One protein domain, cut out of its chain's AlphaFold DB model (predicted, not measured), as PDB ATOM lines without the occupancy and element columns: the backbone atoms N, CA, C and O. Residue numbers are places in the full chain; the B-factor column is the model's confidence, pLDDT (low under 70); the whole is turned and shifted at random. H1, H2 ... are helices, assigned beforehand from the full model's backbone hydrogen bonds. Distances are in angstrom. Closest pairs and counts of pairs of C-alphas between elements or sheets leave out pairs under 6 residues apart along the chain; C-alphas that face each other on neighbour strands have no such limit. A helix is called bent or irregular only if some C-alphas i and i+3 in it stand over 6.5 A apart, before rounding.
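What this domain is: This is residues 51 to 264 of the 268 residues of an uncharacterized protein of Gordonia bronchialis (strain ATCC 25592 / DSM 43247 / BCRC 13721 / JCM 3198 / KCTC 3076 / NBRC 16047 / NCTC 10667) (UniProt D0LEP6). This is a long, rod-like bundle in which H1a, H2a, H4b and H5 lie side by side in a row, in that order. The longest helix, H2, reaches past the beginning of H1 at one end, and H3 folds back beside H2b to meet that beginning. The printed part has 214 residues with five named helices, H1 to H5, and no named strand: all helix. It is loose, with a radius of gyration of the C-alphas of 23.6 A and spans of 84 by 34 by 20 A.

Where its parts are: By hydrogen bonds H2, residues 98 to 151, H1, 51 to 95, and H4, 191 to 232, were each assigned as one helix, but they are bent: C-alphas 126 and 129 are 7.0 A apart, 82 and 85 7.2 A, 207 and 210 7.0 A. Their arms are H2a, 98 to 126, 40.3 A long; H2b, 129 to 151, 32.6 A; H1a, 51 to 82, 45.3 A, from C-alpha 51 at (8.656, -19.015, -47.491); H1b, 85 to 95; H4a, 191 to 207; and H4b, 210 to 232, 31.9 A. H1a is irregular, with C-alphas 65 and 68 6.8 A apart. H3 is residues 156 to 175, 28.5 A; H5 is 235 to 262, 40.5 A, ending at C-alpha 262 (36.162, -9.676, -61.552).

How they stand to each other: H2 is the hub. H2a touches H4b, closest C-alphas Gly 103 and Ala 230, 3.9 A, and H1a, His 69 and Ala 116, 4.9 A. H2b and H3 form a hairpin, closest C-alphas Glu 142 and Gly 166, 4.9 A, tilt 3 degrees, shallow. H4b and H5 form another, Ser 221 and Gly 242, 4.2 A. H1a and H5 are apart. O i to N i+4 pairs are within hydrogen-bond range throughout H1b, H2b, H3, H4a and H4b, and in 25 of 28 in H1a, 23 of 25 in H2a and 23 of 24 in H5.

The domain as a whole: The C-alphas farthest apart, Gly 96 and Pro 155, are 84.4 A apart. The printed part has no cut; the link from H3 to H4 is long, 15 residues. Residues 263 to 264 are under 70 in pLDDT.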
ATOM      1  N   ILE A  51       7.217 -19.302 -47.381       95.00
ATOM      2  CA  ILE A  51       8.656 -19.015 -47.491       95.00
ATOM      3  C   ILE A  51       9.412 -19.569 -46.274       95.00
ATOM      4  O   ILE A  51      10.406 -20.268 -46.434       95.00
ATOM      5  N   ALA A  52       8.914 -19.317 -45.058       95.31
ATOM      6  CA  ALA A  52       9.539 -19.813 -43.829       95.31
ATOM      7  C   ALA A  52       9.568 -21.349 -43.781       95.31
ATOM      8  O   ALA A  52      10.581 -21.945 -43.421       95.31
ATOM      9  N   TRP A  53       8.479 -21.994 -44.206       96.75
ATOM     10  CA  TRP A  53       8.411 -23.445 -44.337       96.75
ATOM     11  C   TRP A  53       9.392 -23.977 -45.386       96.75
ATOM     12  O   TRP A  53      10.085 -24.961 -45.133       96.75
ATOM     13  N   ALA A  54       9.491 -23.320 -46.545       95.81
ATOM     14  CA  ALA A  54      10.436 -23.705 -47.588       95.81
ATOM     15  C   ALA A  54      11.890 -23.607 -47.099       95.81
ATOM     16  O   ALA A  54      12.660 -24.534 -47.333       95.81
ATOM     17  N   ILE A  55      12.243 -22.552 -46.355       94.81
ATOM     18  CA  ILE A  55      13.555 -22.416 -45.704       94.81
ATOM     19  C   ILE A  55      13.794 -23.573 -44.725       94.81
ATOM     20  O   ILE A  55      14.800 -24.268 -44.839       94.81
ATOM     21  N   ALA A  56      12.857 -23.841 -43.810       96.19
ATOM     22  CA  ALA A  56      12.995 -24.920 -42.829       96.19
ATOM     23  C   ALA A  56      13.173 -26.298 -43.491       96.19
ATOM     24  O   ALA A  56      14.045 -27.073 -43.102       96.19
ATOM     25  N   ARG A  57      12.390 -26.590 -44.536       96.88
ATOM     26  CA  ARG A  57      12.526 -27.823 -45.318       96.88
ATOM     27  C   ARG A  57      13.878 -27.886 -46.032       96.88
ATOM     28  O   ARG A  57      14.492 -28.945 -46.041       96.88
ATOM     29  N   ASN A  58      14.357 -26.774 -46.591       95.00
ATOM     30  CA  ASN A  58      15.666 -26.727 -47.240       95.00
ATOM     31  C   ASN A  58      16.795 -27.031 -46.247       95.00
ATOM     32  O   ASN A  58      17.682 -27.793 -46.604       95.00
ATOM     33  N   GLN A  59      16.724 -26.564 -44.993       94.81
ATOM     34  CA  GLN A  59      17.712 -26.944 -43.970       94.81
ATOM     35  C   GLN A  59      17.767 -28.460 -43.734       94.81
ATOM     36  O   GLN A  59      18.852 -29.017 -43.576       94.81
ATOM     37  N   LEU A  60      16.615 -29.141 -43.742       96.25
ATOM     38  CA  LEU A  60      16.557 -30.601 -43.613       96.25
ATOM     39  C   LEU A  60      17.133 -31.299 -44.849       96.25
ATOM     40  O   LEU A  60      17.914 -32.237 -44.711       96.25
ATOM     41  N   THR A  61      16.793 -30.824 -46.050       95.12
ATOM     42  CA  THR A  61      17.331 -31.367 -47.304       95.12
ATOM     43  C   THR A  61      18.847 -31.187 -47.387       95.12
ATOM     44  O   THR A  61      19.556 -32.142 -47.679       95.12
ATOM     45  N   TYR A  62      19.364 -29.999 -47.076       95.12
ATOM     46  CA  TYR A  62      20.801 -29.716 -47.090       95.12
ATOM     47  C   TYR A  62      21.549 -30.548 -46.050       95.12
ATOM     48  O   TYR A  62      22.554 -31.178 -46.368       95.12
ATOM     49  N   CYS A  63      21.006 -30.659 -44.834       95.31
ATOM     50  CA  CYS A  63      21.568 -31.564 -43.835       95.31
ATOM     51  C   CYS A  63      21.542 -33.019 -44.313       95.31
ATOM     52  O   CYS A  63      22.504 -33.731 -44.079       95.31
ATOM     53  N   SER A  64      20.525 -33.486 -45.042       96.31
ATOM     54  CA  SER A  64      20.538 -34.868 -45.548       96.31
ATOM     55  C   SER A  64      21.703 -35.175 -46.504       96.31
ATOM     56  O   SER A  64      22.095 -36.333 -46.607       96.31
ATOM     57  N   LEU A  65      22.278 -34.149 -47.145       95.50
ATOM     58  CA  LEU A  65      23.463 -34.266 -48.001       95.50
ATOM     59  C   LEU A  65      24.768 -34.184 -47.195       95.50
ATOM     60  O   LEU A  65      25.691 -34.953 -47.431       95.50
ATOM     61  N   ILE A  66      24.839 -33.278 -46.215       95.38
ATOM     62  CA  ILE A  66      26.082 -32.963 -45.490       95.38
ATOM     63  C   ILE A  66      26.235 -33.778 -44.195       95.38
ATOM     64  O   ILE A  66      27.321 -34.243 -43.846       95.38
ATOM     65  N   CYS A  67      25.148 -33.965 -43.450       96.81
ATOM     66  CA  CYS A  67      25.153 -34.563 -42.118       96.81
ATOM     67  C   CYS A  67      25.658 -36.016 -42.063       96.81
ATOM     68  O   CYS A  67      26.294 -36.335 -41.059       96.81
ATOM     69  N   PRO A  68      25.465 -36.890 -43.077       97.88
ATOM     70  CA  PRO A  68      26.119 -38.199 -43.084       97.88
ATOM     71  C   PRO A  68      27.642 -38.085 -42.939       97.88
ATOM     72  O   PRO A  68      28.218 -38.725 -42.068       97.88
ATOM     73  N   HIS A  69      28.273 -37.165 -43.672       97.56
ATOM     74  CA  HIS A  69      29.718 -36.939 -43.605       97.56
ATOM     75  C   HIS A  69      30.170 -36.316 -42.276       97.56
ATOM     76  O   HIS A  69      31.246 -36.638 -41.773       97.56
ATOM     77  N   ILE A  70      29.336 -35.470 -41.656       96.38
ATOM     78  CA  ILE A  70      29.578 -34.991 -40.285       96.38
ATOM     79  C   ILE A  70      29.583 -36.170 -39.309       96.38
ATOM     80  O   ILE A  70      30.472 -36.260 -38.464       96.38
ATOM     81  N   VAL A  71      28.605 -37.071 -39.412       97.81
ATOM     82  CA  VAL A  71      28.525 -38.261 -38.555       97.81
ATOM     83  C   VAL A  71      29.733 -39.168 -38.781       97.81
ATOM     84  O   VAL A  71      30.350 -39.577 -37.797       97.81
ATOM     85  N   ASP A  72      30.120 -39.408 -40.035       95.12
ATOM     86  CA  ASP A  72      31.324 -40.171 -40.374       95.12
ATOM     87  C   ASP A  72      32.557 -39.551 -39.701       95.12
ATOM     88  O   ASP A  72      33.280 -40.230 -38.976       95.12
ATOM     89  N   GLY A  73      32.749 -38.232 -39.814       95.56
ATOM     90  CA  GLY A  73      33.853 -37.530 -39.156       95.56
ATOM     91  C   GLY A  73      33.817 -37.621 -37.626       95.56
ATOM     92  O   GLY A  73      34.843 -37.870 -36.989       95.56
ATOM     93  N   LEU A  74      32.637 -37.461 -37.021       97.38
ATOM     94  CA  LEU A  74      32.449 -37.522 -35.567       97.38
ATOM     95  C   LEU A  74      32.630 -38.929 -34.987       97.38
ATOM     96  O   LEU A  74      32.897 -39.056 -33.792       97.38
ATOM     97  N   VAL A  75      32.488 -39.978 -35.796       98.12
ATOM     98  CA  VAL A  75      32.627 -41.369 -35.350       98.12
ATOM     99  C   VAL A  75      33.993 -41.933 -35.726       98.12
ATOM    100  O   VAL A  75      34.713 -42.443 -34.865       98.12
ATOM    101  N   GLU A  76      34.376 -41.840 -36.995       97.69
ATOM    102  CA  GLU A  76      35.571 -42.497 -37.513       97.69
ATOM    103  C   GLU A  76      36.854 -41.862 -36.988       97.69
ATOM    104  O   GLU A  76      37.777 -42.592 -36.623       97.69
ATOM    105  N   VAL A  77      36.917 -40.530 -36.867       97.50
ATOM    106  CA  VAL A  77      38.132 -39.847 -36.394       97.50
ATOM    107  C   VAL A  77      38.439 -40.191 -34.932       97.50
ATOM    108  O   VAL A  77      39.570 -40.605 -34.659       97.50
ATOM    109  N   PRO A  78      37.491 -40.118 -33.971       98.12
ATOM    110  CA  PRO A  78      37.768 -40.548 -32.600       98.12
ATOM    111  C   PRO A  78      38.097 -42.038 -32.488       98.12
ATOM    112  O   PRO A  78      39.008 -42.411 -31.746       98.12
ATOM    113  N   VAL A  79      37.407 -42.902 -33.241       98.44
ATOM    114  CA  VAL A  79      37.705 -44.343 -33.258       98.44
ATOM    115  C   VAL A  79      39.118 -44.601 -33.783       98.44
ATOM    116  O   VAL A  79      39.863 -45.383 -33.184       98.44
ATOM    117  N   ALA A  80      39.512 -43.938 -34.869       97.88
ATOM    118  CA  ALA A  80      40.860 -44.018 -35.414       97.88
ATOM    119  C   ALA A  80      41.903 -43.516 -34.410       97.88
ATOM    120  O   ALA A  80      42.911 -44.187 -34.191       97.88
ATOM    121  N   LEU A  81      41.636 -42.397 -33.733       97.88
ATOM    122  CA  LEU A  81      42.530 -41.836 -32.721       97.88
ATOM    123  C   LEU A  81      42.762 -42.808 -31.556       97.88
ATOM    124  O   LEU A  81      43.901 -43.006 -31.136       97.88
ATOM    125  N   VAL A  82      41.705 -43.471 -31.073       98.56
ATOM    126  CA  VAL A  82      41.806 -44.506 -30.026       98.56
ATOM    127  C   VAL A  82      42.630 -45.709 -30.500       98.56
ATOM    128  O   VAL A  82      43.368 -46.303 -29.715       98.56
ATOM    129  N   ARG A  83      42.538 -46.072 -31.784       98.31
ATOM    130  CA  ARG A  83      43.276 -47.202 -32.375       98.31
ATOM    131  C   ARG A  83      44.717 -46.859 -32.764       98.31
ATOM    132  O   ARG A  83      45.538 -47.774 -32.875       98.31
ATOM    133  N   ALA A  84      45.044 -45.579 -32.935       98.50
ATOM    134  CA  ALA A  84      46.331 -45.116 -33.452       98.50
ATOM    135  C   ALA A  84      47.563 -45.671 -32.703       98.50
ATOM    136  O   ALA A  84      48.517 -46.061 -33.378       98.50
ATOM    137  N   PRO A  85      47.578 -45.814 -31.359       98.50
ATOM    138  CA  PRO A  85      48.716 -46.422 -30.662       98.50
ATOM    139  C   PRO A  85      48.967 -47.883 -31.064       98.50
ATOM    140  O   PRO A  85      50.116 -48.301 -31.208       98.50
ATOM    141  N   GLY A  86      47.899 -48.657 -31.285       98.62
ATOM    142  CA  GLY A  86      47.998 -50.040 -31.755       98.62
ATOM    143  C   GLY A  86      48.512 -50.116 -33.191       98.62
ATOM    144  O   GLY A  86      49.413 -50.904 -33.482       98.62
ATOM    145  N   VAL A  87      48.007 -49.235 -34.063       98.62
ATOM    146  CA  VAL A  87      48.487 -49.087 -35.447       98.62
ATOM    147  C   VAL A  87      49.973 -48.723 -35.466       98.62
ATOM    148  O   VAL A  87      50.743 -49.338 -36.199       98.62
ATOM    149  N   TYR A  88      50.403 -47.789 -34.613       98.75
ATOM    150  CA  TYR A  88      51.810 -47.428 -34.459       98.75
ATOM    151  C   TYR A  88      52.654 -48.634 -34.040       98.75
ATOM    152  O   TYR A  88      53.639 -48.948 -34.703       98.75
ATOM    153  N   ALA A  89      52.272 -49.340 -32.970       98.75
ATOM    154  CA  ALA A  89      53.026 -50.487 -32.465       98.75
ATOM    155  C   ALA A  89      53.176 -51.591 -33.528       98.75
ATOM    156  O   ALA A  89      54.277 -52.105 -33.745       98.75
ATOM    157  N   GLN A  90      52.094 -51.901 -34.246       98.62
ATOM    158  CA  GLN A  90      52.113 -52.865 -35.343       98.62
ATOM    159  C   GLN A  90      53.010 -52.390 -36.495       98.62
ATOM    160  O   GLN A  90      53.854 -53.143 -36.981       98.62
ATOM    161  N   ALA A  91      52.885 -51.128 -36.904       98.44
ATOM    162  CA  ALA A  91      53.696 -50.560 -37.971       98.44
ATOM    163  C   ALA A  91      55.186 -50.489 -37.600       98.44
ATOM    164  O   ALA A  91      56.042 -50.711 -38.459       98.44
ATOM    165  N   ARG A  92      55.530 -50.244 -36.326       98.44
ATOM    166  CA  ARG A  92      56.917 -50.311 -35.833       98.44
ATOM    167  C   ARG A  92      57.494 -51.707 -36.000       98.44
ATOM    168  O   ARG A  92      58.608 -51.823 -36.503       98.44
ATOM    169  N   ALA A  93      56.737 -52.733 -35.614       98.25
ATOM    170  CA  ALA A  93      57.162 -54.122 -35.730       98.25
ATOM    171  C   ALA A  93      57.385 -54.539 -37.194       98.25
ATOM    172  O   ALA A  93      58.342 -55.246 -37.490       98.25
ATOM    173  N   LEU A  94      56.535 -54.065 -38.111       97.88
ATOM    174  CA  LEU A  94      56.615 -54.411 -39.534       97.88
ATOM    175  C   LEU A  94      57.699 -53.640 -40.293       97.88
ATOM    176  O   LEU A  94      58.362 -54.195 -41.164       97.88
ATOM    177  N   THR A  95      57.860 -52.346 -40.012       97.19
ATOM    178  CA  THR A  95      58.722 -51.467 -40.821       97.19
ATOM    179  C   THR A  95      60.119 -51.281 -40.248       97.19
ATOM    180  O   THR A  95      61.006 -50.823 -40.965       97.19
ATOM    181  N   GLY A  96      60.315 -51.519 -38.948       97.88
ATOM    182  CA  GLY A  96      61.549 -51.168 -38.246       97.88
ATOM    183  C   GLY A  96      61.816 -49.655 -38.125       97.88
ATOM    184  O   GLY A  96      62.675 -49.260 -37.340       97.88
ATOM    185  N   SER A  97      61.032 -48.769 -38.761       98.06
ATOM    186  CA  SER A  97      61.231 -47.303 -38.762       98.06
ATOM    187  C   SER A  97      60.206 -46.544 -37.905       98.06
ATOM    188  O   SER A  97      59.007 -46.823 -37.957       98.06
ATOM    189  N   ALA A  98      60.691 -45.653 -37.028       98.19
ATOM    190  CA  ALA A  98      59.841 -44.921 -36.087       98.19
ATOM    191  C   ALA A  98      58.981 -43.895 -36.811       98.19
ATOM    192  O   ALA A  98      57.775 -43.828 -36.578       98.19
ATOM    193  N   ASP A  99      59.605 -43.190 -37.747       98.50
ATOM    194  CA  ASP A  99      58.968 -42.197 -38.594       98.50
ATOM    195  C   ASP A  99      57.922 -42.838 -39.501       98.50
ATOM    196  O   ASP A  99      56.783 -42.385 -39.523       98.50
ATOM    197  N   ARG A 100      58.235 -43.962 -40.162       98.62
ATOM    198  CA  ARG A 100      57.245 -44.662 -41.001       98.62
ATOM    199  C   ARG A 100      56.047 -45.140 -40.194       98.62
ATOM    200  O   ARG A 100      54.913 -44.983 -40.632       98.62
ATOM    201  N   ALA A 101      56.277 -45.689 -39.003       98.75
ATOM    202  CA  ALA A 101      55.182 -46.106 -38.139       98.75
ATOM    203  C   ALA A 101      54.340 -44.931 -37.635       98.75
ATOM    204  O   ALA A 101      53.120 -45.060 -37.554       98.75
ATOM    205  N   LEU A 102      54.968 -43.789 -37.333       98.62
ATOM    206  CA  LEU A 102      54.254 -42.558 -37.003       98.62
ATOM    207  C   LEU A 102      53.399 -42.108 -38.186       98.62
ATOM    208  O   LEU A 102      52.213 -41.881 -38.003       98.62
ATOM    209  N   GLY A 103      53.960 -42.069 -39.395       98.62
ATOM    210  CA  GLY A 103      53.220 -41.735 -40.607       98.62
ATOM    211  C   GLY A 103      52.021 -42.652 -40.842       98.62
ATOM    212  O   GLY A 103      50.933 -42.160 -41.104       98.62
ATOM    213  N   ILE A 104      52.182 -43.970 -40.674       98.81
ATOM    214  CA  ILE A 104      51.085 -44.945 -40.815       98.81
ATOM    215  C   ILE A 104      49.996 -44.710 -39.757       98.81
ATOM    216  O   ILE A 104      48.808 -44.700 -40.079       98.81
ATOM    217  N   ALA A 105      50.383 -44.495 -38.498       98.75
ATOM    218  CA  ALA A 105      49.432 -44.222 -37.426       98.75
ATOM    219  C   ALA A 105      48.717 -42.879 -37.620       98.75
ATOM    220  O   ALA A 105      47.500 -42.815 -37.470       98.75
ATOM    221  N   SER A 106      49.430 -41.825 -38.020       98.50
ATOM    222  CA  SER A 106      48.840 -40.529 -38.360       98.50
ATOM    223  C   SER A 106      47.885 -40.649 -39.546       98.50
ATOM    224  O   SER A 106      46.759 -40.177 -39.442       98.50
ATOM    225  N   ALA A 107      48.282 -41.359 -40.608       98.56
ATOM    226  CA  ALA A 107      47.459 -41.586 -41.796       98.56
ATOM    227  C   ALA A 107      46.146 -42.301 -41.451       98.56
ATOM    228  O   ALA A 107      45.102 -41.979 -42.006       98.56
ATOM    229  N   SER A 108      46.164 -43.218 -40.475       98.50
ATOM    230  CA  SER A 108      44.938 -43.881 -40.011       98.50
ATOM    231  C   SER A 108      43.911 -42.930 -39.386       98.50
ATOM    232  O   SER A 108      42.733 -43.269 -39.364       98.50
ATOM    233  N   VAL A 109      44.336 -41.753 -38.908       98.69
ATOM    234  CA  VAL A 109      43.470 -40.719 -38.314       98.69
ATOM    235  C   VAL A 109      43.155 -39.613 -39.320       98.69
ATOM    236  O   VAL A 109      42.018 -39.153 -39.391       98.69
ATOM    237  N   THR A 110      44.139 -39.175 -40.108       98.50
ATOM    238  CA  THR A 110      43.958 -38.090 -41.081       98.50
ATOM    239  C   THR A 110      43.123 -38.513 -42.280       98.50
ATOM    240  O   THR A 110      42.377 -37.687 -42.792       98.50
ATOM    241  N   ALA A 111      43.177 -39.781 -42.697       98.19
ATOM    242  CA  ALA A 111      42.399 -40.272 -43.831       98.19
ATOM    243  C   ALA A 111      40.875 -40.176 -43.612       98.19
ATOM    244  O   ALA A 111      40.210 -39.583 -44.464       98.19
ATOM    245  N   PRO A 112      40.291 -40.677 -42.499       97.94
ATOM    246  CA  PRO A 112      38.864 -40.479 -42.237       97.94
ATOM    247  C   PRO A 112      38.513 -39.000 -42.018       97.94
ATOM    248  O   PRO A 112      37.468 -38.550 -42.477       97.94
ATOM    249  N   ALA A 113      39.405 -38.207 -41.404       97.69
ATOM    250  CA  ALA A 113      39.185 -36.768 -41.243       97.69
ATOM    251  C   ALA A 113      39.093 -36.041 -42.595       97.69
ATOM    252  O   ALA A 113      38.173 -35.255 -42.807       97.69
ATOM    253  N   ARG A 114      40.010 -36.344 -43.523       97.94
ATOM    254  CA  ARG A 114      39.984 -35.849 -44.903       97.94
ATOM    255  C   ARG A 114      38.714 -36.297 -45.615       97.94
ATOM    256  O   ARG A 114      38.029 -35.467 -46.187       97.94
ATOM    257  N   SER A 115      38.377 -37.585 -45.550       98.00
ATOM    258  CA  SER A 115      37.187 -38.134 -46.212       98.00
ATOM    259  C   SER A 115      35.902 -37.433 -45.764       98.00
ATOM    260  O   SER A 115      35.098 -37.028 -46.602       98.00
ATOM    261  N   ALA A 116      35.725 -37.251 -44.453       97.62
ATOM    262  CA  ALA A 116      34.582 -36.537 -43.900       97.62
ATOM    263  C   ALA A 116      34.563 -35.068 -44.345       97.62
ATOM    264  O   ALA A 116      33.532 -34.575 -44.794       97.62
ATOM    265  N   MET A 117      35.704 -34.378 -44.260       97.62
ATOM    266  CA  MET A 117      35.804 -32.962 -44.607       97.62
ATOM    267  C   MET A 117      35.556 -32.705 -46.100       97.62
ATOM    268  O   MET A 117      34.759 -31.835 -46.435       97.62
ATOM    269  N   THR A 118      36.168 -33.496 -46.986       96.12
ATOM    270  CA  THR A 118      35.913 -33.450 -48.432       96.12
ATOM    271  C   THR A 118      34.436 -33.716 -48.722       96.12
ATOM    272  O   THR A 118      33.818 -32.954 -49.450       96.12
ATOM    273  N   GLY A 119      33.829 -34.730 -48.093       95.62
ATOM    274  CA  GLY A 119      32.403 -35.018 -48.271       95.62
ATOM    275  C   GLY A 119      31.488 -33.865 -47.839       95.62
ATOM    276  O   GLY A 119      30.533 -33.550 -48.543       95.62
ATOM    277  N   ILE A 120      31.787 -33.206 -46.715       97.00
ATOM    278  CA  ILE A 120      31.045 -32.026 -46.243       97.00
ATOM    279  C   ILE A 120      31.171 -30.878 -47.248       97.00
ATOM    280  O   ILE A 120      30.159 -30.342 -47.694       97.00
ATOM    281  N   ILE A 121      32.406 -30.519 -47.595       96.19
ATOM    282  CA  ILE A 121      32.714 -29.309 -48.359       96.19
ATOM    283  C   ILE A 121      32.325 -29.455 -49.826       96.19
ATOM    284  O   ILE A 121      31.758 -28.528 -50.391       96.19
ATOM    285  N   ASP A 122      32.539 -30.616 -50.446       95.25
ATOM    286  CA  ASP A 122      32.126 -30.829 -51.835       95.25
ATOM    287  C   ASP A 122      30.602 -30.747 -51.972       95.25
ATOM    288  O   ASP A 122      30.099 -30.119 -52.902       95.25
ATOM    289  N   ASN A 123      29.847 -31.327 -51.028       95.88
ATOM    290  CA  ASN A 123      28.390 -31.201 -51.035       95.88
ATOM    291  C   ASN A 123      27.942 -29.757 -50.787       95.88
ATOM    292  O   ASN A 123      26.973 -29.312 -51.410       95.88
ATOM    293  N   ASP A 124      28.619 -29.022 -49.901       95.38
ATOM    294  CA  ASP A 124      28.253 -27.631 -49.662       95.38
ATOM    295  C   ASP A 124      28.543 -26.760 -50.890       95.38
ATOM    296  O   ASP A 124      27.615 -26.221 -51.496       95.38
ATOM    297  N   LEU A 125      29.795 -26.734 -51.348       94.25
ATOM    298  CA  LEU A 125      30.253 -25.875 -52.440       94.25
ATOM    299  C   LEU A 125      29.625 -26.196 -53.794       94.25
ATOM    300  O   LEU A 125      29.416 -25.280 -54.587       94.25
ATOM    301  N   GLN A 126      29.334 -27.465 -54.089       93.25
ATOM    302  CA  GLN A 126      28.839 -27.850 -55.416       93.25
ATOM    303  C   GLN A 126      27.313 -27.882 -55.493       93.25
ATOM    304  O   GLN A 126      26.765 -27.746 -56.584       93.25
ATOM    305  N   ILE A 127      26.613 -28.075 -54.368       93.19
ATOM    306  CA  ILE A 127      25.167 -28.348 -54.372       93.19
ATOM    307  C   ILE A 127      24.399 -27.360 -53.490       93.19
ATOM    308  O   ILE A 127      23.444 -26.727 -53.951       93.19
ATOM    309  N   VAL A 128      24.764 -27.242 -52.211       95.25
ATOM    310  CA  VAL A 128      23.965 -26.494 -51.229       95.25
ATOM    311  C   VAL A 128      24.159 -24.989 -51.369       95.25
ATOM    312  O   VAL A 128      23.172 -24.262 -51.536       95.25
ATOM    313  N   LEU A 129      25.407 -24.525 -51.325       94.38
ATOM    314  CA  LEU A 129      25.759 -23.113 -51.350       94.38
ATOM    315  C   LEU A 129      25.292 -22.422 -52.640       94.38
ATOM    316  O   LEU A 129      24.580 -21.422 -52.510       94.38
ATOM    317  N   PRO A 130      25.544 -22.945 -53.861       92.94
ATOM    318  CA  PRO A 130      25.073 -22.297 -55.087       92.94
ATOM    319  C   PRO A 130      23.549 -22.134 -55.118       92.94
ATOM    320  O   PRO A 130      23.016 -21.093 -55.498       92.94
ATOM    321  N   ARG A 131      22.809 -23.142 -54.644       92.88
ATOM    322  CA  ARG A 131      21.345 -23.076 -54.582       92.88
ATOM    323  C   ARG A 131      20.858 -22.063 -53.549       92.88
ATOM    324  O   ARG A 131      19.914 -21.317 -53.814       92.88
ATOM    325  N   ALA A 132      21.447 -22.072 -52.353       93.19
ATOM    326  CA  ALA A 132      21.100 -21.127 -51.297       93.19
ATOM    327  C   ALA A 132      21.385 -19.684 -51.735       93.19
ATOM    328  O   ALA A 132      20.548 -18.804 -51.522       93.19
ATOM    329  N   GLN A 133      22.514 -19.469 -52.408       94.44
ATOM    330  CA  GLN A 133      22.904 -18.189 -52.978       94.44
ATOM    331  C   GLN A 133      21.908 -17.715 -54.047       94.44
ATOM    332  O   GLN A 133      21.395 -16.606 -53.922       94.44
ATOM    333  N   ASN A 134      21.518 -18.565 -55.005       92.75
ATOM    334  CA  ASN A 134      20.515 -18.207 -56.019       92.75
ATOM    335  C   ASN A 134      19.190 -17.741 -55.391       92.75
ATOM    336  O   ASN A 134      18.578 -16.776 -55.850       92.75
ATOM    337  N   ALA A 135      18.734 -18.409 -54.326       95.38
ATOM    338  CA  ALA A 135      17.518 -18.009 -53.618       95.38
ATOM    339  C   ALA A 135      17.677 -16.670 -52.874       95.38
ATOM    340  O   ALA A 135      16.737 -15.870 -52.849       95.38
ATOM    341  N   LEU A 136      18.853 -16.407 -52.291       96.06
ATOM    342  CA  LEU A 136      19.172 -15.129 -51.652       96.06
ATOM    343  C   LEU A 136      19.201 -13.984 -52.671       96.06
ATOM    344  O   LEU A 136      18.614 -12.933 -52.425       96.06
ATOM    345  N   GLU A 137      19.841 -14.185 -53.817       96.38
ATOM    346  CA  GLU A 137      19.933 -13.180 -54.875       96.38
ATOM    347  C   GLU A 137      18.559 -12.834 -55.446       96.38
ATOM    348  O   GLU A 137      18.243 -11.652 -55.580       96.38
ATOM    349  N   VAL A 138      17.698 -13.833 -55.690       97.38
ATOM    350  CA  VAL A 138      16.293 -13.592 -56.060       97.38
ATOM    351  C   VAL A 138      15.605 -12.755 -54.984       97.38
ATOM    352  O   VAL A 138      15.017 -11.726 -55.297       97.38
ATOM    353  N   ALA A 139      15.721 -13.129 -53.707       97.56
ATOM    354  CA  ALA A 139      15.089 -12.374 -52.628       97.56
ATOM    355  C   ALA A 139      15.548 -10.911 -52.570       97.56
ATOM    356  O   ALA A 139      14.722 -10.016 -52.390       97.56
ATOM    357  N   VAL A 140      16.841 -10.654 -52.759       98.06
ATOM    358  CA  VAL A 140      17.388  -9.295 -52.761       98.06
ATOM    359  C   VAL A 140      16.928  -8.504 -53.989       98.06
ATOM    360  O   VAL A 140      16.493  -7.362 -53.834       98.06
ATOM    361  N   VAL A 141      16.941  -9.098 -55.186       98.00
ATOM    362  CA  VAL A 141      16.450  -8.453 -56.419       98.00
ATOM    363  C   VAL A 141      14.965  -8.094 -56.312       98.00
ATOM    364  O   VAL A 141      14.575  -6.979 -56.666       98.00
ATOM    365  N   GLU A 142      14.136  -8.988 -55.774       97.50
ATOM    366  CA  GLU A 142      12.696  -8.746 -55.622       97.50
ATOM    367  C   GLU A 142      12.397  -7.676 -54.561       97.50
ATOM    368  O   GLU A 142      11.550  -6.805 -54.770       97.50
ATOM    369  N   VAL A 143      13.141  -7.654 -53.447       97.88
ATOM    370  CA  VAL A 143      13.029  -6.579 -52.445       97.88
ATOM    371  C   VAL A 143      13.388  -5.220 -53.050       97.88
ATOM    372  O   VAL A 143      12.679  -4.237 -52.821       97.88
ATOM    373  N   LEU A 144      14.454  -5.156 -53.852       97.81
ATOM    374  CA  LEU A 144      14.837  -3.931 -54.552       97.81
ATOM    375  C   LEU A 144      13.787  -3.518 -55.590       97.81
ATOM    376  O   LEU A 144      13.467  -2.340 -55.683       97.81
ATOM    377  N   THR A 145      13.173  -4.470 -56.297       97.44
ATOM    378  CA  THR A 145      12.075  -4.204 -57.244       97.44
ATOM    379  C   THR A 145      10.857  -3.583 -56.554       97.44
ATOM    380  O   THR A 145      10.276  -2.610 -57.050       97.44
ATOM    381  N   VAL A 146      10.483  -4.082 -55.371       97.25
ATOM    382  CA  VAL A 146       9.415  -3.482 -54.554       97.25
ATOM    383  C   VAL A 146       9.799  -2.071 -54.100       97.25
ATOM    384  O   VAL A 146       8.971  -1.161 -54.179       97.25
ATOM    385  N   ASN A 147      11.041  -1.865 -53.651       96.75
ATOM    386  CA  ASN A 147      11.526  -0.541 -53.261       96.75
ATOM    387  C   ASN A 147      11.499   0.446 -54.437       96.75
ATOM    388  O   ASN A 147      10.990   1.551 -54.283       96.75
ATOM    389  N   ASP A 148      11.972   0.052 -55.615       95.62
ATOM    390  CA  ASP A 148      11.964   0.898 -56.810       95.62
ATOM    391  C   ASP A 148      10.525   1.272 -57.207       95.62
ATOM    392  O   ASP A 148      10.231   2.432 -57.508       95.62
ATOM    393  N   THR A 149       9.594   0.320 -57.094       96.38
ATOM    394  CA  THR A 149       8.155   0.548 -57.307       96.38
ATOM    395  C   THR A 149       7.582   1.570 -56.316       96.38
ATOM    396  O   THR A 149       6.799   2.441 -56.701       96.38
ATOM    397  N   LEU A 150       7.980   1.496 -55.040       95.75
ATOM    398  CA  LEU A 150       7.595   2.464 -54.009       95.75
ATOM    399  C   LEU A 150       8.157   3.862 -54.299       95.75
ATOM    400  O   LEU A 150       7.414   4.841 -54.244       95.75
ATOM    401  N   GLN A 151       9.446   3.960 -54.634       95.88
ATOM    402  CA  GLN A 151      10.124   5.235 -54.905       95.88
ATOM    403  C   GLN A 151       9.591   5.929 -56.165       95.88
ATOM    404  O   GLN A 151       9.567   7.156 -56.230       95.88
ATOM    405  N   ALA A 152       9.089   5.164 -57.137       96.31
ATOM    406  CA  ALA A 152       8.402   5.698 -58.312       96.31
ATOM    407  C   ALA A 152       7.022   6.321 -57.999       96.31
ATOM    408  O   ALA A 152       6.365   6.838 -58.902       96.31
ATOM    409  N   GLY A 153       6.556   6.264 -56.745       96.38
ATOM    410  CA  GLY A 153       5.249   6.789 -56.343       96.38
ATOM    411  C   GLY A 153       4.080   5.950 -56.863       96.38
ATOM    412  O   GLY A 153       2.990   6.481 -57.088       96.38
ATOM    413  N   ALA A 154       4.300   4.651 -57.092       97.12
ATOM    414  CA  ALA A 154       3.276   3.776 -57.642       97.12
ATOM    415  C   ALA A 154       2.052   3.658 -56.706       97.12
ATOM    416  O   ALA A 154       2.193   3.660 -55.478       97.12
ATOM    417  N   PRO A 155       0.834   3.491 -57.256       97.44
ATOM    418  CA  PRO A 155      -0.362   3.262 -56.453       97.44
ATOM    419  C   PRO A 155      -0.236   2.035 -55.528       97.44
ATOM    420  O   PRO A 155       0.392   1.043 -55.913       97.44
ATOM    421  N   PRO A 156      -0.922   2.009 -54.365       96.56
ATOM    422  CA  PRO A 156      -0.846   0.886 -53.419       96.56
ATOM    423  C   PRO A 156      -1.178  -0.491 -54.011       96.56
ATOM    424  O   PRO A 156      -0.669  -1.509 -53.546       96.56
ATOM    425  N   SER A 157      -2.034  -0.548 -55.036       94.88
ATOM    426  CA  SER A 157      -2.371  -1.790 -55.741       94.88
ATOM    427  C   SER A 157      -1.203  -2.349 -56.561       94.88
ATOM    428  O   SER A 157      -1.049  -3.565 -56.641       94.88
ATOM    429  N   VAL A 158      -0.370  -1.478 -57.136       95.81
ATOM    430  CA  VAL A 158       0.821  -1.851 -57.913       95.81
ATOM    431  C   VAL A 158       1.925  -2.337 -56.978       95.81
ATOM    432  O   VAL A 158       2.499  -3.394 -57.217       95.81
ATOM    433  N   VAL A 159       2.144  -1.635 -55.863       95.81
ATOM    434  CA  VAL A 159       3.093  -2.059 -54.818       95.81
ATOM    435  C   VAL A 159       2.716  -3.432 -54.261       95.81
ATOM    436  O   VAL A 159       3.568  -4.305 -54.139       95.81
ATOM    437  N   ARG A 160       1.430  -3.654 -53.951       94.88
ATOM    438  CA  ARG A 160       0.953  -4.951 -53.451       94.88
ATOM    439  C   ARG A 160       1.220  -6.079 -54.443       94.88
ATOM    440  O   ARG A 160       1.660  -7.142 -54.028       94.88
ATOM    441  N   ARG A 161       0.987  -5.831 -55.734       94.38
ATOM    442  CA  ARG A 161       1.287  -6.805 -56.785       94.38
ATOM    443  C   ARG A 161       2.781  -7.117 -56.847       94.38
ATOM    444  O   ARG A 161       3.119  -8.287 -56.829       94.38
ATOM    445  N   ALA A 162       3.649  -6.106 -56.818       94.62
ATOM    446  CA  ALA A 162       5.099  -6.317 -56.795       94.62
ATOM    447  C   ALA A 162       5.546  -7.154 -55.581       94.62
ATOM    448  O   ALA A 162       6.405  -8.019 -55.705       94.62
ATOM    449  N   VAL A 163       4.929  -6.946 -54.412       95.56
ATOM    450  CA  VAL A 163       5.177  -7.782 -53.226       95.56
ATOM    451  C   VAL A 163       4.728  -9.224 -53.453       95.56
ATOM    452  O   VAL A 163       5.458 -10.146 -53.102       95.56
ATOM    453  N   ASP A 164       3.536  -9.441 -54.006       95.38
ATOM    454  CA  ASP A 164       3.032 -10.791 -54.256       95.38
ATOM    455  C   ASP A 164       3.866 -11.520 -55.323       95.38
ATOM    456  O   ASP A 164       4.252 -12.665 -55.088       95.38
ATOM    457  N   ASP A 165       4.236 -10.844 -56.411       94.75
ATOM    458  CA  ASP A 165       5.118 -11.367 -57.463       94.75
ATOM    459  C   ASP A 165       6.498 -11.730 -56.889       94.75
ATOM    460  O   ASP A 165       6.979 -12.849 -57.081       94.75
ATOM    461  N   GLY A 166       7.090 -10.843 -56.083       95.19
ATOM    462  CA  GLY A 166       8.365 -11.110 -55.421       95.19
ATOM    463  C   GLY A 166       8.294 -12.299 -54.461       95.19
ATOM    464  O   GLY A 166       9.196 -13.134 -54.413       95.19
ATOM    465  N   ARG A 167       7.188 -12.452 -53.722       96.81
ATOM    466  CA  ARG A 167       6.973 -13.618 -52.849       96.81
ATOM    467  C   ARG A 167       6.873 -14.919 -53.645       96.81
ATOM    468  O   ARG A 167       7.375 -15.935 -53.163       96.81
ATOM    469  N   ILE A 168       6.229 -14.902 -54.815       96.12
ATOM    470  CA  ILE A 168       6.163 -16.056 -55.728       96.12
ATOM    471  C   ILE A 168       7.573 -16.410 -56.197       96.12
ATOM    472  O   ILE A 168       8.005 -17.538 -55.983       96.12
ATOM    473  N   ALA A 169       8.322 -15.440 -56.729       95.75
ATOM    474  CA  ALA A 169       9.675 -15.655 -57.235       95.75
ATOM    475  C   ALA A 169      10.625 -16.213 -56.160       95.75
ATOM    476  O   ALA A 169      11.358 -17.170 -56.410       95.75
ATOM    477  N   ILE A 170      10.564 -15.680 -54.934       96.06
ATOM    478  CA  ILE A 170      11.337 -16.193 -53.794       96.06
ATOM    479  C   ILE A 170      10.954 -17.638 -53.474       96.06
ATOM    480  O   ILE A 170      11.828 -18.478 -53.257       96.06
ATOM    481  N   LEU A 171       9.655 -17.946 -53.416       96.44
ATOM    482  CA  LEU A 171       9.200 -19.300 -53.117       96.44
ATOM    483  C   LEU A 171       9.608 -20.285 -54.221       96.44
ATOM    484  O   LEU A 171      10.023 -21.399 -53.907       96.44
ATOM    485  N   ASP A 172       9.535 -19.878 -55.482       95.50
ATOM    486  CA  ASP A 172       9.964 -20.683 -56.623       95.50
ATOM    487  C   ASP A 172      11.471 -20.952 -56.573       95.50
ATOM    488  O   ASP A 172      11.888 -22.106 -56.687       95.50
ATOM    489  N   ALA A 173      12.290 -19.937 -56.283       95.75
ATOM    490  CA  ALA A 173      13.731 -20.105 -56.092       95.75
ATOM    491  C   ALA A 173      14.049 -21.040 -54.909       95.75
ATOM    492  O   ALA A 173      14.864 -21.954 -55.028       95.75
ATOM    493  N   LEU A 174      13.341 -20.897 -53.783       95.44
ATOM    494  CA  LEU A 174      13.464 -21.790 -52.624       95.44
ATOM    495  C   LEU A 174      12.969 -23.218 -52.889       95.44
ATOM    496  O   LEU A 174      13.326 -24.123 -52.129       95.44
ATOM    497  N   ASN A 175      12.145 -23.431 -53.914       95.38
ATOM    498  CA  ASN A 175      11.646 -24.735 -54.351       95.38
ATOM    499  C   ASN A 175      12.427 -25.307 -55.542       95.38
ATOM    500  O   ASN A 175      12.151 -26.439 -55.938       95.38
ATOM    501  N   ALA A 176      13.393 -24.568 -56.094       94.25
ATOM    502  CA  ALA A 176      14.169 -25.017 -57.239       94.25
ATOM    503  C   ALA A 176      14.883 -26.352 -56.935       94.25
ATOM    504  O   ALA A 176      15.215 -26.617 -55.769       94.25
ATOM    505  N   PRO A 177      15.120 -27.209 -57.946       92.56
ATOM    506  CA  PRO A 177      15.806 -28.481 -57.756       92.56
ATOM    507  C   PRO A 177      17.152 -28.334 -57.039       92.56
ATOM    508  O   PRO A 177      17.838 -27.322 -57.166       92.56
ATOM    509  N   VAL A 178      17.521 -29.363 -56.279       90.62
ATOM    510  CA  VAL A 178      18.821 -29.457 -55.608       90.62
ATOM    511  C   VAL A 178      19.730 -30.268 -56.520       90.62
ATOM    512  O   VAL A 178      19.595 -31.487 -56.606       90.62
ATOM    513  N   VAL A 179      20.578 -29.573 -57.271       90.88
ATOM    514  CA  VAL A 179      21.473 -30.141 -58.284       90.88
ATOM    515  C   VAL A 179      22.814 -29.423 -58.231       90.88
ATOM    516  O   VAL A 179      22.873 -28.288 -57.757       90.88
ATOM    517  N   ALA A 180      23.863 -30.078 -58.724       88.25
ATOM    518  CA  ALA A 180      25.146 -29.423 -58.927       88.25
ATOM    519  C   ALA A 180      25.040 -28.351 -60.022       88.25
ATOM    520  O   ALA A 180      24.289 -28.537 -60.984       88.25
ATOM    521  N   ASP A 181      25.778 -27.254 -59.854       81.31
ATOM    522  CA  ASP A 181      25.834 -26.121 -60.789       81.31
ATOM    523  C   ASP A 181      24.441 -25.628 -61.242       81.31
ATOM    524  O   ASP A 181      24.110 -25.649 -62.436       81.31
ATOM    525  N   PRO A 182      23.568 -25.212 -60.301       84.81
ATOM    526  CA  PRO A 182      22.228 -24.763 -60.645       84.81
ATOM    527  C   PRO A 182      22.288 -23.515 -61.542       84.81
ATOM    528  O   PRO A 182      23.111 -22.626 -61.317       84.81
ATOM    529  N   PRO A 183      21.390 -23.389 -62.537       85.00
ATOM    530  CA  PRO A 183      21.349 -22.200 -63.374       85.00
ATOM    531  C   PRO A 183      20.998 -20.966 -62.541       85.00
ATOM    532  O   PRO A 183      20.164 -21.035 -61.634       85.00
ATOM    533  N   GLN A 184      21.577 -19.826 -62.912       86.62
ATOM    534  CA  GLN A 184      21.288 -18.544 -62.283       86.62
ATOM    535  C   GLN A 184      19.808 -18.169 -62.443       86.62
ATOM    536  O   GLN A 184      19.287 -18.115 -63.562       86.62
ATOM    537  N   ILE A 185      19.127 -17.914 -61.321       91.12
ATOM    538  CA  ILE A 185      17.678 -17.634 -61.293       91.12
ATOM    539  C   ILE A 185      17.404 -16.133 -61.202       91.12
ATOM    540  O   ILE A 185      16.476 -15.643 -61.851       91.12
ATOM    541  N   ALA A 186      18.201 -15.403 -60.415       91.19
ATOM    542  CA  ALA A 186      18.029 -13.970 -60.227       91.19
ATOM    543  C   ALA A 186      18.194 -13.215 -61.554       91.19
ATOM    544  O   ALA A 186      19.059 -13.528 -62.373       91.19
ATOM    545  N   ARG A 187      17.343 -12.206 -61.773       90.69
ATOM    546  CA  ARG A 187      17.333 -11.384 -62.994       90.69
ATOM    547  C   ARG A 187      17.476  -9.901 -62.643       90.69
ATOM    548  O   ARG A 187      16.498  -9.162 -62.760       90.69
ATOM    549  N   PRO A 188      18.661  -9.456 -62.187       92.94
ATOM    550  CA  PRO A 188      18.884  -8.048 -61.896       92.94
ATOM    551  C   PRO A 188      18.756  -7.213 -63.179       92.94
ATOM    552  O   PRO A 188      19.247  -7.594 -64.242       92.94
ATOM    553  N   SER A 189      18.081  -6.071 -63.083       92.81
ATOM    554  CA  SER A 189      17.768  -5.186 -64.217       92.81
ATOM    555  C   SER A 189      18.164  -3.726 -63.988       92.81
ATOM    556  O   SER A 189      18.239  -2.950 -64.940       92.81
ATOM    557  N   THR A 190      18.450  -3.344 -62.741       93.00
ATOM    558  CA  THR A 190      18.902  -1.998 -62.375       93.00
ATOM    559  C   THR A 190      20.341  -2.027 -61.852       93.00
ATOM    560  O   THR A 190      20.782  -3.057 -61.334       93.00
ATOM    561  N   PRO A 191      21.092  -0.908 -61.912       93.56
ATOM    562  CA  PRO A 191      22.447  -0.851 -61.362       93.56
ATOM    563  C   PRO A 191      22.527  -1.238 -59.879       93.56
ATOM    564  O   PRO A 191      23.496  -1.863 -59.462       93.56
ATOM    565  N   ALA A 192      21.504  -0.902 -59.084       93.12
ATOM    566  CA  ALA A 192      21.443  -1.274 -57.672       93.12
ATOM    567  C   ALA A 192      21.248  -2.786 -57.480       93.12
ATOM    568  O   ALA A 192      21.896  -3.378 -56.623       93.12
ATOM    569  N   GLN A 193      20.398  -3.415 -58.298       94.88
ATOM    570  CA  GLN A 193      20.196  -4.866 -58.279       94.88
ATOM    571  C   GLN A 193      21.459  -5.616 -58.713       94.88
ATOM    572  O   GLN A 193      21.849  -6.569 -58.050       94.88
ATOM    573  N   ILE A 194      22.121  -5.153 -59.779       94.06
ATOM    574  CA  ILE A 194      23.394  -5.714 -60.253       94.06
ATOM    575  C   ILE A 194      24.452  -5.616 -59.151       94.06
ATOM    576  O   ILE A 194      25.046  -6.621 -58.783       94.06
ATOM    577  N   ALA A 195      24.623  -4.432 -58.555       93.62
ATOM    578  CA  ALA A 195      25.589  -4.234 -57.478       93.62
ATOM    579  C   ALA A 195      25.294  -5.103 -56.244       93.62
ATOM    580  O   ALA A 195      26.221  -5.518 -55.551       93.62
ATOM    581  N   ALA A 196      24.020  -5.373 -55.952       95.00
ATOM    582  CA  ALA A 196      23.635  -6.242 -54.848       95.00
ATOM    583  C   ALA A 196      23.960  -7.717 -55.129       95.00
ATOM    584  O   ALA A 196      24.476  -8.387 -54.238       95.00
ATOM    585  N   VAL A 197      23.713  -8.204 -56.351       94.62
ATOM    586  CA  VAL A 197      24.101  -9.562 -56.772       94.62
ATOM    587  C   VAL A 197      25.625  -9.708 -56.768       94.62
ATOM    588  O   VAL A 197      26.130 -10.601 -56.096       94.62
ATOM    589  N   ASP A 198      26.364  -8.762 -57.357       92.56
ATOM    590  CA  ASP A 198      27.836  -8.740 -57.318       92.56
ATOM    591  C   ASP A 198      28.368  -8.797 -55.868       92.56
ATOM    592  O   ASP A 198      29.338  -9.491 -55.556       92.56
ATOM    593  N   ALA A 199      27.735  -8.060 -54.945       94.56
ATOM    594  CA  ALA A 199      28.119  -8.061 -53.536       94.56
ATOM    595  C   ALA A 199      27.833  -9.405 -52.846       94.56
ATOM    596  O   ALA A 199      28.609  -9.811 -51.979       94.56
ATOM    597  N   ILE A 200      26.748 -10.091 -53.217       94.50
ATOM    598  CA  ILE A 200      26.436 -11.435 -52.722       94.50
ATOM    599  C   ILE A 200      27.460 -12.441 -53.247       94.50
ATOM    600  O   ILE A 200      27.963 -13.226 -52.450       94.50
ATOM    601  N   GLU A 201      27.834 -12.382 -54.525       92.88
ATOM    602  CA  GLU A 201      28.848 -13.269 -55.107       92.88
ATOM    603  C   GLU A 201      30.208 -13.109 -54.420       92.88
ATOM    604  O   GLU A 201      30.810 -14.088 -53.973       92.88
ATOM    605  N   VAL A 202      30.682 -11.867 -54.258       94.88
ATOM    606  CA  VAL A 202      31.938 -11.588 -53.545       94.88
ATOM    607  C   VAL A 202      31.838 -11.999 -52.075       94.88
ATOM    608  O   VAL A 202      32.765 -12.603 -51.535       94.88
ATOM    609  N   GLY A 203      30.714 -11.696 -51.421       94.31
ATOM    610  CA  GLY A 203      30.461 -12.101 -50.040       94.31
ATOM    611  C   GLY A 203      30.480 -13.620 -49.876       94.31
ATOM    612  O   GLY A 203      31.110 -14.119 -48.949       94.31
ATOM    613  N   SER A 204      29.855 -14.346 -50.803       94.62
ATOM    614  CA  SER A 204      29.831 -15.809 -50.859       94.62
ATOM    615  C   SER A 204      31.237 -16.383 -51.011       94.62
ATOM    616  O   SER A 204      31.654 -17.242 -50.229       94.62
ATOM    617  N   ALA A 205      32.014 -15.833 -51.948       95.62
ATOM    618  CA  ALA A 205      33.394 -16.232 -52.176       95.62
ATOM    619  C   ALA A 205      34.269 -16.055 -50.924       95.62
ATOM    620  O   ALA A 205      35.037 -16.948 -50.577       95.62
ATOM    621  N   VAL A 206      34.144 -14.922 -50.227       96.56
ATOM    622  CA  VAL A 206      34.979 -14.586 -49.061       96.56
ATOM    623  C   VAL A 206      34.542 -15.312 -47.790       96.56
ATOM    624  O   VAL A 206      35.395 -15.712 -46.999       96.56
ATOM    625  N   LEU A 207      33.235 -15.434 -47.547       94.81
ATOM    626  CA  LEU A 207      32.707 -15.929 -46.272       94.81
ATOM    627  C   LEU A 207      32.487 -17.441 -46.247       94.81
ATOM    628  O   LEU A 207      32.519 -18.015 -45.162       94.81
ATOM    629  N   PHE A 208      32.281 -18.065 -47.407       94.31
ATOM    630  CA  PHE A 208      31.960 -19.488 -47.502       94.31
ATOM    631  C   PHE A 208      32.986 -20.219 -48.367       94.31
ATOM    632  O   PHE A 208      33.773 -21.003 -47.843       94.31
ATOM    633  N   GLN A 209      33.081 -19.879 -49.656       96.62
ATOM    634  CA  GLN A 209      33.850 -20.688 -50.609       96.62
ATOM    635  C   GLN A 209      35.343 -20.761 -50.272       96.62
ATOM    636  O   GLN A 209      35.896 -21.848 -50.122       96.62
ATOM    637  N   ALA A 210      36.016 -19.618 -50.123       96.88
ATOM    638  CA  ALA A 210      37.445 -19.589 -49.828       96.88
ATOM    639  C   ALA A 210      37.794 -20.225 -48.465       96.88
ATOM    640  O   ALA A 210      38.707 -21.057 -48.429       96.88
ATOM    641  N   PRO A 211      37.095 -19.909 -47.355       96.12
ATOM    642  CA  PRO A 211      37.316 -20.587 -46.078       96.12
ATOM    643  C   PRO A 211      37.133 -22.103 -46.146       96.12
ATOM    644  O   PRO A 211      37.952 -22.833 -45.588       96.12
ATOM    645  N   GLU A 212      36.099 -22.582 -46.838       96.81
ATOM    646  CA  GLU A 212      35.850 -24.013 -46.997       96.81
ATOM    647  C   GLU A 212      36.938 -24.678 -47.833       96.81
ATOM    648  O   GLU A 212      37.538 -25.647 -47.379       96.81
ATOM    649  N   ILE A 213      37.317 -24.102 -48.976       97.50
ATOM    650  CA  ILE A 213      38.450 -24.585 -49.780       97.50
ATOM    651  C   ILE A 213      39.704 -24.735 -48.905       97.50
ATOM    652  O   ILE A 213      40.326 -25.797 -48.890       97.50
ATOM    653  N   VAL A 214      40.051 -23.719 -48.106       97.38
ATOM    654  CA  VAL A 214      41.206 -23.779 -47.193       97.38
ATOM    655  C   VAL A 214      41.041 -24.866 -46.127       97.38
ATOM    656  O   VAL A 214      42.013 -25.554 -45.806       97.38
ATOM    657  N   MET A 215      39.841 -25.053 -45.579       95.81
ATOM    658  CA  MET A 215      39.564 -26.080 -44.575       95.81
ATOM    659  C   MET A 215      39.712 -27.498 -45.143       95.81
ATOM    660  O   MET A 215      40.387 -28.328 -44.525       95.81
ATOM    661  N   ALA A 216      39.174 -27.753 -46.341       96.38
ATOM    662  CA  ALA A 216      39.401 -28.992 -47.081       96.38
ATOM    663  C   ALA A 216      40.903 -29.211 -47.290       96.38
ATOM    664  O   ALA A 216      41.457 -30.209 -46.820       96.38
ATOM    665  N   GLY A 217      41.597 -28.219 -47.859       97.19
ATOM    666  CA  GLY A 217      43.036 -28.290 -48.112       97.19
ATOM    667  C   GLY A 217      43.875 -28.520 -46.866       97.19
ATOM    668  O   GLY A 217      44.886 -29.215 -46.936       97.19
ATOM    669  N   ALA A 218      43.481 -27.995 -45.705       97.81
ATOM    670  CA  ALA A 218      44.179 -28.252 -44.450       97.81
ATOM    671  C   ALA A 218      44.092 -29.734 -44.045       97.81
ATOM    672  O   ALA A 218      45.109 -30.330 -43.675       97.81
ATOM    673  N   THR A 219      42.909 -30.346 -44.160       97.56
ATOM    674  CA  THR A 219      42.735 -31.781 -43.875       97.56
ATOM    675  C   THR A 219      43.446 -32.666 -44.901       97.56
ATOM    676  O   THR A 219      44.126 -33.620 -44.519       97.56
ATOM    677  N   GLU A 220      43.396 -32.302 -46.184       98.31
ATOM    678  CA  GLU A 220      44.125 -32.988 -47.254       98.31
ATOM    679  C   GLU A 220      45.640 -32.885 -47.070       98.31
ATOM    680  O   GLU A 220      46.354 -33.877 -47.196       98.31
ATOM    681  N   SER A 221      46.142 -31.711 -46.692       98.50
ATOM    682  CA  SER A 221      47.567 -31.477 -46.440       98.50
ATOM    683  C   SER A 221      48.095 -32.312 -45.280       98.50
ATOM    684  O   SER A 221      49.210 -32.835 -45.357       98.50
ATOM    685  N   ALA A 222      47.308 -32.448 -44.208       98.31
ATOM    686  CA  ALA A 222      47.655 -33.302 -43.078       98.31
ATOM    687  C   ALA A 222      47.744 -34.775 -43.504       98.31
ATOM    688  O   ALA A 222      48.714 -35.453 -43.157       98.31
ATOM    689  N   ASP A 223      46.784 -35.243 -44.304       98.69
ATOM    690  CA  ASP A 223      46.771 -36.613 -44.820       98.69
ATOM    691  C   ASP A 223      47.921 -36.888 -45.795       98.69
ATOM    692  O   ASP A 223      48.615 -37.896 -45.682       98.69
ATOM    693  N   ILE A 224      48.212 -35.945 -46.694       98.69
ATOM    694  CA  ILE A 224      49.348 -36.014 -47.622       98.69
ATOM    695  C   ILE A 224      50.670 -36.088 -46.857       98.69
ATOM    696  O   ILE A 224      51.527 -36.913 -47.187       98.69
ATOM    697  N   ALA A 225      50.853 -35.256 -45.828       98.75
ATOM    698  CA  ALA A 225      52.051 -35.302 -44.999       98.75
ATOM    699  C   ALA A 225      52.176 -36.652 -44.275       98.75
ATOM    700  O   ALA A 225      53.242 -37.271 -44.309       98.75
ATOM    701  N   ALA A 226      51.090 -37.141 -43.669       98.75
ATOM    702  CA  ALA A 226      51.069 -38.434 -42.991       98.75
ATOM    703  C   ALA A 226      51.383 -39.594 -43.952       98.75
ATOM    704  O   ALA A 226      52.234 -40.433 -43.650       98.75
ATOM    705  N   GLY A 227      50.782 -39.595 -45.144       98.62
ATOM    706  CA  GLY A 227      51.041 -40.569 -46.203       98.62
ATOM    707  C   GLY A 227      52.491 -40.543 -46.694       98.62
ATOM    708  O   GLY A 227      53.133 -41.591 -46.783       98.62
ATOM    709  N   HIS A 228      53.067 -39.360 -46.932       98.56
ATOM    710  CA  HIS A 228      54.486 -39.245 -47.284       98.56
ATOM    711  C   HIS A 228      55.401 -39.783 -46.181       98.56
ATOM    712  O   HIS A 228      56.365 -40.497 -46.471       98.56
ATOM    713  N   LEU A 229      55.099 -39.477 -44.917       98.69
ATOM    714  CA  LEU A 229      55.859 -39.985 -43.781       98.69
ATOM    715  C   LEU A 229      55.756 -41.516 -43.684       98.69
ATOM    716  O   LEU A 229      56.763 -42.185 -43.457       98.69
ATOM    717  N   ALA A 230      54.569 -42.078 -43.929       98.56
ATOM    718  CA  ALA A 230      54.311 -43.516 -43.911       98.56
ATOM    719  C   ALA A 230      55.162 -44.272 -44.946       98.56
ATOM    720  O   ALA A 230      55.755 -45.320 -44.658       98.56
ATOM    721  N   VAL A 231      55.241 -43.721 -46.159       98.31
ATOM    722  CA  VAL A 231      55.956 -44.334 -47.282       98.31
ATOM    723  C   VAL A 231      57.466 -44.174 -47.126       98.31
ATOM    724  O   VAL A 231      58.199 -45.156 -47.247       98.31
ATOM    725  N   HIS A 232      57.935 -42.960 -46.833       97.81
ATOM    726  CA  HIS A 232      59.351 -42.611 -46.959       97.81
ATOM    727  C   HIS A 232      60.104 -42.538 -45.629       97.81
ATOM    728  O   HIS A 232      61.320 -42.702 -45.623       97.81
ATOM    729  N   GLY A 233      59.417 -42.303 -44.508       97.81
ATOM    730  CA  GLY A 233      60.069 -42.115 -43.210       97.81
ATOM    731  C   GLY A 233      60.920 -40.846 -43.117       97.81
ATOM    732  O   GLY A 233      61.834 -40.810 -42.306       97.81
ATOM    733  N   ASP A 234      60.652 -39.836 -43.949       98.31
ATOM    734  CA  ASP A 234      61.343 -38.540 -43.944       98.31
ATOM    735  C   ASP A 234      60.378 -37.436 -43.464       98.31
ATOM    736  O   ASP A 234      59.516 -36.992 -44.235       98.31
ATOM    737  N   PRO A 235      60.513 -36.960 -42.209       98.06
ATOM    738  CA  PRO A 235      59.659 -35.911 -41.651       98.06
ATOM    739  C   PRO A 235      59.725 -34.575 -42.402       98.06
ATOM    740  O   PRO A 235      58.722 -33.861 -42.490       98.06
ATOM    741  N   LEU A 236      60.884 -34.213 -42.959       98.44
ATOM    742  CA  LEU A 236      61.053 -32.946 -43.674       98.44
ATOM    743  C   LEU A 236      60.433 -33.013 -45.069       98.44
ATOM    744  O   LEU A 236      59.819 -32.040 -45.514       98.44
ATOM    745  N   ALA A 237      60.569 -34.139 -45.772       98.25
ATOM    746  CA  ALA A 237      59.862 -34.357 -47.033       98.25
ATOM    747  C   ALA A 237      58.343 -34.407 -46.825       98.25
ATOM    748  O   ALA A 237      57.620 -33.732 -47.554       98.25
ATOM    749  N   ALA A 238      57.871 -35.112 -45.795       98.62
ATOM    750  CA  ALA A 238      56.456 -35.175 -45.432       98.62
ATOM    751  C   ALA A 238      55.856 -33.787 -45.166       98.62
ATOM    752  O   ALA A 238      54.850 -33.414 -45.770       98.62
ATOM    753  N   ARG A 239      56.522 -32.978 -44.328       98.38
ATOM    754  CA  ARG A 239      56.098 -31.599 -44.056       98.38
ATOM    755  C   ARG A 239      56.039 -30.756 -45.328       98.38
ATOM    756  O   ARG A 239      55.074 -30.025 -45.523       98.38
ATOM    757  N   ARG A 240      57.065 -30.836 -46.183       98.69
ATOM    758  CA  ARG A 240      57.096 -30.086 -47.450       98.69
ATOM    759  C   ARG A 240      55.964 -30.498 -48.384       98.69
ATOM    760  O   ARG A 240      55.379 -29.623 -49.007       98.69
ATOM    761  N   ALA A 241      55.646 -31.789 -48.465       98.44
ATOM    762  CA  ALA A 241      54.551 -32.274 -49.297       98.44
ATOM    763  C   ALA A 241      53.190 -31.738 -48.830       98.44
ATOM    764  O   ALA A 241      52.423 -31.240 -49.654       98.44
ATOM    765  N   GLY A 242      52.928 -31.768 -47.517       98.38
ATOM    766  CA  GLY A 242      51.717 -31.182 -46.939       98.38
ATOM    767  C   GLY A 242      51.627 -29.672 -47.177       98.38
ATOM    768  O   GLY A 242      50.630 -29.196 -47.703       98.38
ATOM    769  N   LEU A 243      52.690 -28.915 -46.874       98.44
ATOM    770  CA  LEU A 243      52.711 -27.459 -47.093       98.44
ATOM    771  C   LEU A 243      52.529 -27.085 -48.566       98.44
ATOM    772  O   LEU A 243      51.752 -26.191 -48.874       98.44
ATOM    773  N   ALA A 244      53.183 -27.805 -49.479       98.50
ATOM    774  CA  ALA A 244      53.029 -27.556 -50.906       98.50
ATOM    775  C   ALA A 244      51.587 -27.779 -51.382       98.50
ATOM    776  O   ALA A 244      51.173 -27.155 -52.357       98.50
ATOM    777  N   HIS A 245      50.835 -28.687 -50.750       98.19
ATOM    778  CA  HIS A 245      49.410 -28.831 -51.023       98.19
ATOM    779  C   HIS A 245      48.619 -27.647 -50.464       98.19
ATOM    780  O   HIS A 245      47.900 -27.012 -51.229       98.19
ATOM    781  N   LEU A 246      48.819 -27.294 -49.192       97.94
ATOM    782  CA  LEU A 246      48.128 -26.170 -48.559       97.94
ATOM    783  C   LEU A 246      48.317 -24.859 -49.333       97.94
ATOM    784  O   LEU A 246      47.350 -24.138 -49.557       97.94
ATOM    785  N   ASP A 247      49.537 -24.577 -49.796       98.31
ATOM    786  CA  ASP A 247      49.846 -23.381 -50.586       98.31
ATOM    787  C   ASP A 247      49.042 -23.337 -51.897       98.31
ATOM    788  O   ASP A 247      48.567 -22.274 -52.301       98.31
ATOM    789  N   ARG A 248      48.843 -24.489 -52.557       97.88
ATOM    790  CA  ARG A 248      47.990 -24.568 -53.757       97.88
ATOM    791  C   ARG A 248      46.533 -24.298 -53.421       97.88
ATOM    792  O   ARG A 248      45.867 -23.597 -54.175       97.88
ATOM    793  N   THR A 249      46.050 -24.823 -52.301       97.19
ATOM    794  CA  THR A 249      44.668 -24.606 -51.879       97.19
ATOM    795  C   THR A 249      44.407 -23.151 -51.488       97.19
ATOM    796  O   THR A 249      43.371 -22.600 -51.846       97.19
ATOM    797  N   ILE A 250      45.362 -22.489 -50.827       98.00
ATOM    798  CA  ILE A 250      45.290 -21.047 -50.549       98.00
ATOM    799  C   ILE A 250      45.247 -20.258 -51.862       98.00
ATOM    800  O   ILE A 250      44.395 -19.390 -52.024       98.00
ATOM    801  N   ALA A 251      46.100 -20.598 -52.834       98.19
ATOM    802  CA  ALA A 251      46.073 -19.949 -54.143       98.19
ATOM    803  C   ALA A 251      44.734 -20.159 -54.880       98.19
ATOM    804  O   ALA A 251      44.251 -19.246 -55.545       98.19
ATOM    805  N   GLN A 252      44.114 -21.336 -54.745       97.44
ATOM    806  CA  GLN A 252      42.778 -21.610 -55.282       97.44
ATOM    807  C   GLN A 252      41.700 -20.765 -54.588       97.44
ATOM    808  O   GLN A 252      40.846 -20.192 -55.261       97.44
ATOM    809  N   ALA A 253      41.750 -20.646 -53.261       96.75
ATOM    810  CA  ALA A 253      40.832 -19.805 -52.498       96.75
ATOM    811  C   ALA A 253      40.954 -18.319 -52.895       96.75
ATOM    812  O   ALA A 253      39.947 -17.657 -53.156       96.75
ATOM    813  N   ASP A 254      42.185 -17.818 -53.038       96.81
ATOM    814  CA  ASP A 254      42.461 -16.469 -53.545       96.81
ATOM    815  C   ASP A 254      41.929 -16.279 -54.971       96.81
ATOM    816  O   ASP A 254      41.399 -15.216 -55.312       96.81
ATOM    817  N   GLN A 255      42.046 -17.308 -55.817       96.56
ATOM    818  CA  GLN A 255      41.515 -17.273 -57.172       96.56
ATOM    819  C   GLN A 255      39.990 -17.127 -57.172       96.56
ATOM    820  O   GLN A 255      39.497 -16.266 -57.895       96.56
ATOM    821  N   VAL A 256      39.263 -17.882 -56.344       94.88
ATOM    822  CA  VAL A 256      37.793 -17.800 -56.237       94.88
ATOM    823  C   VAL A 256      37.340 -16.396 -55.824       94.88
ATOM    824  O   VAL A 256      36.458 -15.817 -56.461       94.88
ATOM    825  N   ILE A 257      37.995 -15.790 -54.828       94.75
ATOM    826  CA  ILE A 257      37.724 -14.395 -54.430       94.75
ATOM    827  C   ILE A 257      38.021 -13.432 -55.587       94.75
ATOM    828  O   ILE A 257      37.258 -12.496 -55.855       94.75
ATOM    829  N   GLY A 258      39.144 -13.645 -56.274       93.94
ATOM    830  CA  GLY A 258      39.549 -12.842 -57.417       93.94
ATOM    831  C   GLY A 258      38.562 -12.932 -58.580       93.94
ATOM    832  O   GLY A 258      38.261 -11.905 -59.187       93.94
ATOM    833  N   ASP A 259      38.069 -14.130 -58.883       92.12
ATOM    834  CA  ASP A 259      37.095 -14.390 -59.940       92.12
ATOM    835  C   ASP A 259      35.758 -13.730 -59.604       92.12
ATOM    836  O   ASP A 259      35.281 -12.943 -60.415       92.12
ATOM    837  N   ALA A 260      35.235 -13.888 -58.383       90.56
ATOM    838  CA  ALA A 260      34.023 -13.191 -57.937       90.56
ATOM    839  C   ALA A 260      34.163 -11.655 -58.020       90.56
ATOM    840  O   ALA A 260      33.277 -10.951 -58.492       90.56
ATOM    841  N   SER A 261      35.329 -11.113 -57.656       88.12
ATOM    842  CA  SER A 261      35.592  -9.664 -57.724       88.12
ATOM    843  C   SER A 261      35.711  -9.121 -59.160       88.12
ATOM    844  O   SER A 261      35.556  -7.914 -59.400       88.12
ATOM    845  N   ARG A 262      36.056  -9.992 -60.119       84.88
ATOM    846  CA  ARG A 262      36.162  -9.676 -61.552       84.88
ATOM    847  C   ARG A 262      34.862  -9.941 -62.305       84.88
ATOM    848  O   ARG A 262      34.611  -9.224 -63.267       84.88
ATOM    849  N   ASN A 263      34.056 -10.893 -61.836       67.44
ATOM    850  CA  ASN A 263      32.742 -11.260 -62.364       67.44
ATOM    851  C   ASN A 263      31.642 -10.233 -62.108       67.44
ATOM    852  O   ASN A 263      30.511 -10.492 -62.511       67.44
ATOM    853  N   ARG A 264      31.977  -9.047 -61.568       61.03
ATOM    854  CA  ARG A 264      31.153  -7.838 -61.733       61.03
ATOM    855  C   ARG A 264      30.581  -7.883 -63.127       61.03
ATOM    856  O   ARG A 264      31.400  -7.948 -64.042       61.03
TER     857      ARG A 264